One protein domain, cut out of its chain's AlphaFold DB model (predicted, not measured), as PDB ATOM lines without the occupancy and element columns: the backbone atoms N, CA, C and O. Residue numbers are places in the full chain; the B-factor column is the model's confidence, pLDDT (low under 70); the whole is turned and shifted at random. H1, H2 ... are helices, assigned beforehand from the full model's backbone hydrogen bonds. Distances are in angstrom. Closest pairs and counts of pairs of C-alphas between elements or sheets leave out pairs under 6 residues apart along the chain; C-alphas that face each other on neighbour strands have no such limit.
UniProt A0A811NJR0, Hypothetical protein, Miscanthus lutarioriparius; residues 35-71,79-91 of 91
ATOM      1  N   SER A  35      56.394 -10.314  94.243       64.94
ATOM      2  CA  SER A  35      56.484 -10.265  95.709       64.94
ATOM      3  C   SER A  35      55.407 -11.125  96.344       64.94
ATOM      4  O   SER A  35      54.285 -11.227  95.846       64.94
ATOM      5  N   ASP A  36      55.751 -11.647  97.517       70.06
ATOM      6  CA  ASP A  36      54.823 -12.357  98.378       70.06
ATOM      7  C   ASP A  36      53.580 -11.507  98.688       70.06
ATOM      8  O   ASP A  36      53.660 -10.316  99.020       70.06
ATOM      9  N   ILE A  37      52.414 -12.132  98.564       70.56
ATOM     10  CA  ILE A  37      51.127 -11.492  98.808       70.56
ATOM     11  C   ILE A  37      50.831 -11.504 100.306       70.56
ATOM     12  O   ILE A  37      50.165 -12.385 100.835       70.56
ATOM     13  N   LEU A  38      51.294 -10.474 101.010       72.88
ATOM     14  CA  LEU A  38      51.031 -10.316 102.449       72.88
ATOM     15  C   LEU A  38      49.561  -9.973 102.771       72.88
ATOM     16  O   LEU A  38      49.165  -9.952 103.936       72.88
ATOM     17  N   THR A  39      48.756  -9.675 101.748       73.56
ATOM     18  CA  THR A  39      47.335  -9.316 101.835       73.56
ATOM     19  C   THR A  39      46.578  -9.902 100.647       73.56
ATOM     20  O   THR A  39      47.128  -9.920  99.547       73.56
ATOM     21  N   ASP A  40      45.304 -10.268 100.824       74.19
ATOM     22  CA  ASP A  40      44.470 -10.870  99.766       74.19
ATOM     23  C   ASP A  40      44.355 -10.010  98.490       74.19
ATOM     24  O   ASP A  40      44.152 -10.534  97.396       74.19
ATOM     25  N   TYR A  41      44.464  -8.682  98.615       76.44
ATOM     26  CA  TYR A  41      44.478  -7.744  97.493       76.44
ATOM     27  C   TYR A  41      45.107  -6.405  97.892       76.44
ATOM     28  O   TYR A  41      45.010  -5.965  99.037       76.44
ATOM     29  N   ILE A  42      45.718  -5.724  96.919       78.06
ATOM     30  CA  ILE A  42      46.319  -4.398  97.101       78.06
ATOM     31  C   ILE A  42      45.443  -3.360  96.407       78.06
ATOM     32  O   ILE A  42      45.187  -3.433  95.204       78.06
ATOM     33  N   ILE A  43      45.000  -2.362  97.168       77.75
ATOM     34  CA  ILE A  43      44.183  -1.262  96.655       77.75
ATOM     35  C   ILE A  43      45.104  -0.096  96.268       77.75
ATOM     36  O   ILE A  43      45.981   0.275  97.052       77.75
ATOM     37  N   PRO A  44      44.922   0.527  95.088       75.25
ATOM     38  CA  PRO A  44      45.613   1.766  94.752       75.25
ATOM     39  C   PRO A  44      45.335   2.845  95.801       75.25
ATOM     40  O   PRO A  44      44.187   3.021  96.201       75.25
ATOM     41  N   ALA A  45      46.352   3.624  96.179       74.75
ATOM     42  CA  ALA A  45      46.248   4.667  97.210       74.75
ATOM     43  C   ALA A  45      45.155   5.726  96.941       74.75
ATOM     44  O   ALA A  45      44.748   6.450  97.843       74.75
ATOM     45  N   THR A  46      44.672   5.818  95.701       73.19
ATOM     46  CA  THR A  46      43.596   6.715  95.265       73.19
ATOM     47  C   THR A  46      42.188   6.169  95.521       73.19
ATOM     48  O   THR A  46      41.214   6.903  95.363       73.19
ATOM     49  N   THR A  47      42.059   4.899  95.904       73.31
ATOM     50  CA  THR A  47      40.779   4.207  96.108       73.31
ATOM     51  C   THR A  47      40.601   3.836  97.570       73.31
ATOM     52  O   THR A  47      41.488   3.271  98.202       73.31
ATOM     53  N   ASN A  48      39.422   4.129  98.111       77.88
ATOM     54  CA  ASN A  48      39.068   3.732  99.465       77.88
ATOM     55  C   ASN A  48      38.673   2.245  99.491       77.88
ATOM     56  O   ASN A  48      37.834   1.821  98.696       77.88
ATOM     57  N   ALA A  49      39.225   1.485 100.440       71.69
ATOM     58  CA  ALA A  49      38.898   0.078 100.677       71.69
ATOM     59  C   ALA A  49      37.393  -0.173 100.861       71.69
ATOM     60  O   ALA A  49      36.876  -1.191 100.412       71.69
ATOM     61  N   ALA A  50      36.671   0.787 101.445       76.62
ATOM     62  CA  ALA A  50      35.226   0.694 101.645       76.62
ATOM     63  C   ALA A  50      34.404   0.744 100.339       76.62
ATOM     64  O   ALA A  50      33.214   0.449 100.362       76.62
ATOM     65  N   ASN A  51      35.016   1.127  99.213       75.19
ATOM     66  CA  ASN A  51      34.354   1.256  97.911       75.19
ATOM     67  C   ASN A  51      34.797   0.168  96.909       75.19
ATOM     68  O   ASN A  51      34.561   0.284  95.706       75.19
ATOM     69  N   ILE A  52      35.467  -0.887  97.391       79.50
ATOM     70  CA  ILE A  52      35.842  -2.049  96.580       79.50
ATOM     71  C   ILE A  52      34.619  -2.954  96.438       79.50
ATOM     72  O   ILE A  52      34.114  -3.512  97.408       79.50
ATOM     73  N   THR A  53      34.138  -3.108  95.208       83.44
ATOM     74  CA  THR A  53      33.046  -4.027  94.857       83.44
ATOM     75  C   THR A  53      33.568  -5.125  93.932       83.44
ATOM     76  O   THR A  53      34.669  -5.017  93.393       83.44
ATOM     77  N   GLY A  54      32.778  -6.176  93.687       80.69
ATOM     78  CA  GLY A  54      33.168  -7.276  92.787       80.69
ATOM     79  C   GLY A  54      33.546  -6.834  91.362       80.69
ATOM     80  O   GLY A  54      34.284  -7.535  90.669       80.69
ATOM     81  N   ALA A  55      33.118  -5.640  90.939       84.62
ATOM     82  CA  ALA A  55      33.530  -5.039  89.673       84.62
ATOM     83  C   ALA A  55      35.043  -4.756  89.606       84.62
ATOM     84  O   ALA A  55      35.626  -4.869  88.533       84.62
ATOM     85  N   PHE A  56      35.695  -4.460  90.737       82.56
ATOM     86  CA  PHE A  56      37.141  -4.217  90.799       82.56
ATOM     87  C   PHE A  56      37.963  -5.447  90.389       82.56
ATOM     88  O   PHE A  56      39.026  -5.299  89.796       82.56
ATOM     89  N   PHE A  57      37.448  -6.652  90.653       84.94
ATOM     90  CA  PHE A  57      38.093  -7.928  90.318       84.94
ATOM     91  C   PHE A  57      37.631  -8.505  88.973       84.94
ATOM     92  O   PHE A  57      38.072  -9.580  88.573       84.94
ATOM     93  N   THR A  58      36.748  -7.804  88.259       86.56
ATOM     94  CA  THR A  58      36.162  -8.293  87.010       86.56
ATOM     95  C   THR A  58      36.700  -7.500  85.820       86.56
ATOM     96  O   THR A  58      36.181  -6.436  85.485       86.56
ATOM     97  N   TYR A  59      37.705  -8.038  85.121       84.25
ATOM     98  CA  TYR A  59      38.159  -7.485  83.842       84.25
ATOM     99  C   TYR A  59      37.413  -8.119  82.665       84.25
ATOM    100  O   TYR A  59      37.382  -9.337  82.505       84.25
ATOM    101  N   SER A  60      36.817  -7.285  81.812       84.62
ATOM    102  CA  SER A  60      36.034  -7.732  80.653       84.62
ATOM    103  C   SER A  60      36.619  -7.350  79.293       84.62
ATOM    104  O   SER A  60      36.071  -7.760  78.266       84.62
ATOM    105  N   GLY A  61      37.742  -6.626  79.270       77.44
ATOM    106  CA  GLY A  61      38.356  -6.125  78.036       77.44
ATOM    107  C   GLY A  61      38.788  -7.229  77.067       77.44
ATOM    108  O   GLY A  61      38.713  -7.044  75.856       77.44
ATOM    109  N   LEU A  62      39.115  -8.427  77.571       80.44
ATOM    110  CA  LEU A  62      39.492  -9.569  76.724       80.44
ATOM    111  C   LEU A  62      38.325 -10.153  75.913       80.44
ATOM    112  O   LEU A  62      38.557 -10.810  74.902       80.44
ATOM    113  N   ARG A  63      37.064  -9.904  76.297       77.25
ATOM    114  CA  ARG A  63      35.909 -10.418  75.538       77.25
ATOM    115  C   ARG A  63      35.770  -9.757  74.168       77.25
ATOM    116  O   ARG A  63      35.299 -10.400  73.236       77.25
ATOM    117  N   GLY A  64      36.202  -8.502  74.033       71.06
ATOM    118  CA  GLY A  64      36.198  -7.795  72.750       71.06
ATOM    119  C   GLY A  64      37.125  -8.442  71.719       71.06
ATOM    120  O   GLY A  64      36.794  -8.469  70.539       71.06
ATOM    121  N   ALA A  65      38.229  -9.046  72.172       65.62
ATOM    122  CA  ALA A  65      39.157  -9.772  71.307       65.62
ATOM    123  C   ALA A  65      38.564 -11.085  70.759       65.62
ATOM    124  O   ALA A  65      38.934 -11.499  69.667       65.62
ATOM    125  N   LEU A  66      37.626 -11.717  71.479       64.38
ATOM    126  CA  LEU A  66      36.908 -12.916  71.014       64.38
ATOM    127  C   LEU A  66      35.726 -12.592  70.086       64.38
ATOM    128  O   LEU A  66      35.310 -13.449  69.314       64.38
ATOM    129  N   ALA A  67      35.156 -11.389  70.195       64.19
ATOM    130  CA  ALA A  67      34.015 -10.955  69.385       64.19
ATOM    131  C   ALA A  67      34.420 -10.426  67.996       64.19
ATOM    132  O   ALA A  67      33.558 -10.213  67.144       64.19
ATOM    133  N   LEU A  68      35.717 -10.196  67.775       66.00
ATOM    134  CA  LEU A  68      36.264  -9.804  66.483       66.00
ATOM    135  C   LEU A  68      36.482 -11.043  65.608       66.00
ATOM    136  O   LEU A  68      36.854 -12.105  66.105       66.00
ATOM    137  N   GLN A  69      36.268 -10.902  64.298       67.19
ATOM    138  CA  GLN A  69      36.589 -11.952  63.331       67.19
ATOM    139  C   GLN A  69      38.035 -12.413  63.543       67.19
ATOM    140  O   GLN A  69      38.919 -11.571  63.704       67.19
ATOM    141  N   ALA A  70      38.243 -13.735  63.594       68.50
ATOM    142  CA  ALA A  70      39.535 -14.330  63.916       68.50
ATOM    143  C   ALA A  70      40.637 -13.660  63.073       68.50
ATOM    144  O   ALA A  70      40.537 -13.673  61.843       68.50
ATOM    145  N   PRO A  71      41.630 -13.008  63.703       66.94
ATOM    146  CA  PRO A  71      42.596 -12.220  62.963       66.94
ATOM    147  C   PRO A  71      43.461 -13.137  62.090       66.94
ATOM    148  O   PRO A  71      43.914 -14.185  62.539       66.94
ATOM    149  N   ALA A  79      45.970  -8.436  79.361       80.69
ATOM    150  CA  ALA A  79      45.680  -7.487  80.427       80.69
ATOM    151  C   ALA A  79      46.946  -7.216  81.253       80.69
ATOM    152  O   ALA A  79      47.627  -8.152  81.682       80.69
ATOM    153  N   SER A  80      47.264  -5.945  81.476       80.75
ATOM    154  CA  SER A  80      48.360  -5.514  82.356       80.75
ATOM    155  C   SER A  80      47.827  -4.750  83.571       80.75
ATOM    156  O   SER A  80      46.639  -4.437  83.638       80.75
ATOM    157  N   MET A  81      48.706  -4.384  84.511       77.88
ATOM    158  CA  MET A  81      48.354  -3.556  85.678       77.88
ATOM    159  C   MET A  81      47.726  -2.200  85.310       77.88
ATOM    160  O   MET A  81      47.048  -1.606  86.144       77.88
ATOM    161  N   ALA A  82      47.946  -1.706  84.086       78.12
ATOM    162  CA  ALA A  82      47.319  -0.479  83.597       78.12
ATOM    163  C   ALA A  82      45.820  -0.662  83.304       78.12
ATOM    164  O   ALA A  82      45.035   0.259  83.504       78.12
ATOM    165  N   GLU A  83      45.425  -1.851  82.848       80.12
ATOM    166  CA  GLU A  83      44.049  -2.166  82.443       80.12
ATOM    167  C   GLU A  83      43.267  -2.877  83.549       80.12
ATOM    168  O   GLU A  83      42.051  -2.725  83.656       80.12
ATOM    169  N   PHE A  84      43.967  -3.648  84.382       84.75
ATOM    170  CA  PHE A  84      43.388  -4.386  85.492       84.75
ATOM    171  C   PHE A  84      44.235  -4.179  86.757       84.75
ATOM    172  O   PHE A  84      45.161  -4.947  87.027       84.75
ATOM    173  N   PRO A  85      43.928  -3.131  87.549       78.06
ATOM    174  CA  PRO A  85      44.703  -2.753  88.734       78.06
ATOM    175  C   PRO A  85      44.787  -3.835  89.814       78.06
ATOM    176  O   PRO A  85      45.714  -3.818  90.620       78.06
ATOM    177  N   ALA A  86      43.854  -4.792  89.818       80.81
ATOM    178  CA  ALA A  86      43.871  -5.924  90.738       80.81
ATOM    179  C   ALA A  86      45.031  -6.913  90.482       80.81
ATOM    180  O   ALA A  86      45.311  -7.733  91.345       80.81
ATOM    181  N   LEU A  87      45.737  -6.823  89.343       77.62
ATOM    182  CA  LEU A  87      46.962  -7.595  89.052       77.62
ATOM    183  C   LEU A  87      48.218  -7.058  89.754       77.62
ATOM    184  O   LEU A  87      49.322  -7.523  89.474       77.62
ATOM    185  N   LYS A  88      48.106  -6.017  90.582       73.81
ATOM    186  CA  LYS A  88      49.272  -5.399  91.210       73.81
ATOM    187  C   LYS A  88      49.885  -6.341  92.249       73.81
ATOM    188  O   LYS A  88      49.355  -6.473  93.346       73.81
ATOM    189  N   PHE A  89      51.052  -6.882  91.916       61.88
ATOM    190  CA  PHE A  89      51.999  -7.479  92.857       61.88
ATOM    191  C   PHE A  89      53.168  -6.502  93.057       61.88
ATOM    192  O   PHE A  89      53.494  -5.717  92.161       61.88
ATOM    193  N   PHE A  90      53.729  -6.445  94.265       51.19
ATOM    194  CA  PHE A  90      54.912  -5.619  94.533       51.19
ATOM    195  C   PHE A  90      56.123  -6.289  93.846       51.19
ATOM    196  O   PHE A  90      56.173  -7.512  93.771       51.19
ATOM    197  N   CYS A  91      57.066  -5.528  93.297       47.50
ATOM    198  CA  CYS A  91      58.316  -6.039  92.720       47.50
ATOM    199  C   CYS A  91      59.477  -5.354  93.434       47.50
ATOM    200  O   CYS A  91      59.311  -4.156  93.768       47.50
TER     201      CYS A  91
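AT A GLANCE: This is residues 35 to 71 and 79 to 91 of the 91 residues of the protein "Hypothetical protein" of Miscanthus lutarioriparius (UniProt A0A811NJR0). This is a loose chain with little regular structure: residues 63 to 71, most of them in the short helix H2, stick out as an arm, while the first and last printed C-alphas come back to within 5.5 A of each other. The printed part has 50 residues, with H1 then H2 along the chain and no named strand; it is all helix in class, though only 10 residues are in named elements. It is loose and elongated, with a radius of gyration of the C-alphas of 13.8 A and spans of 41 by 25 by 17 A.

HOW THE PARTS SIT: Look first at H2, residues 62 to 67, where 1 of 2 O i to N i+4 pairs and 3 of 3 O i to N i+3 pairs are within hydrogen-bond range. Step back over a tight link of 4 residues to H1, residues 54 to 57, too short for an O i to N i+4 pair; the two helices are apart.

IN THESE COORDINATES: Find C-alpha 62 at (39.492, -9.569, 76.724); from there H2 runs 9.3 A to C-alpha 67. H1 begins at C-alpha 54, (33.168, -7.276, 92.787), and covers 5.5 A.

THE WHOLE: Residues 72 to 78 are not printed, and C-alphas 71 and 79 are 18.4 A apart across the cut. Confidence is under 70 at residues 35, 65 to 71 and 89 to 91.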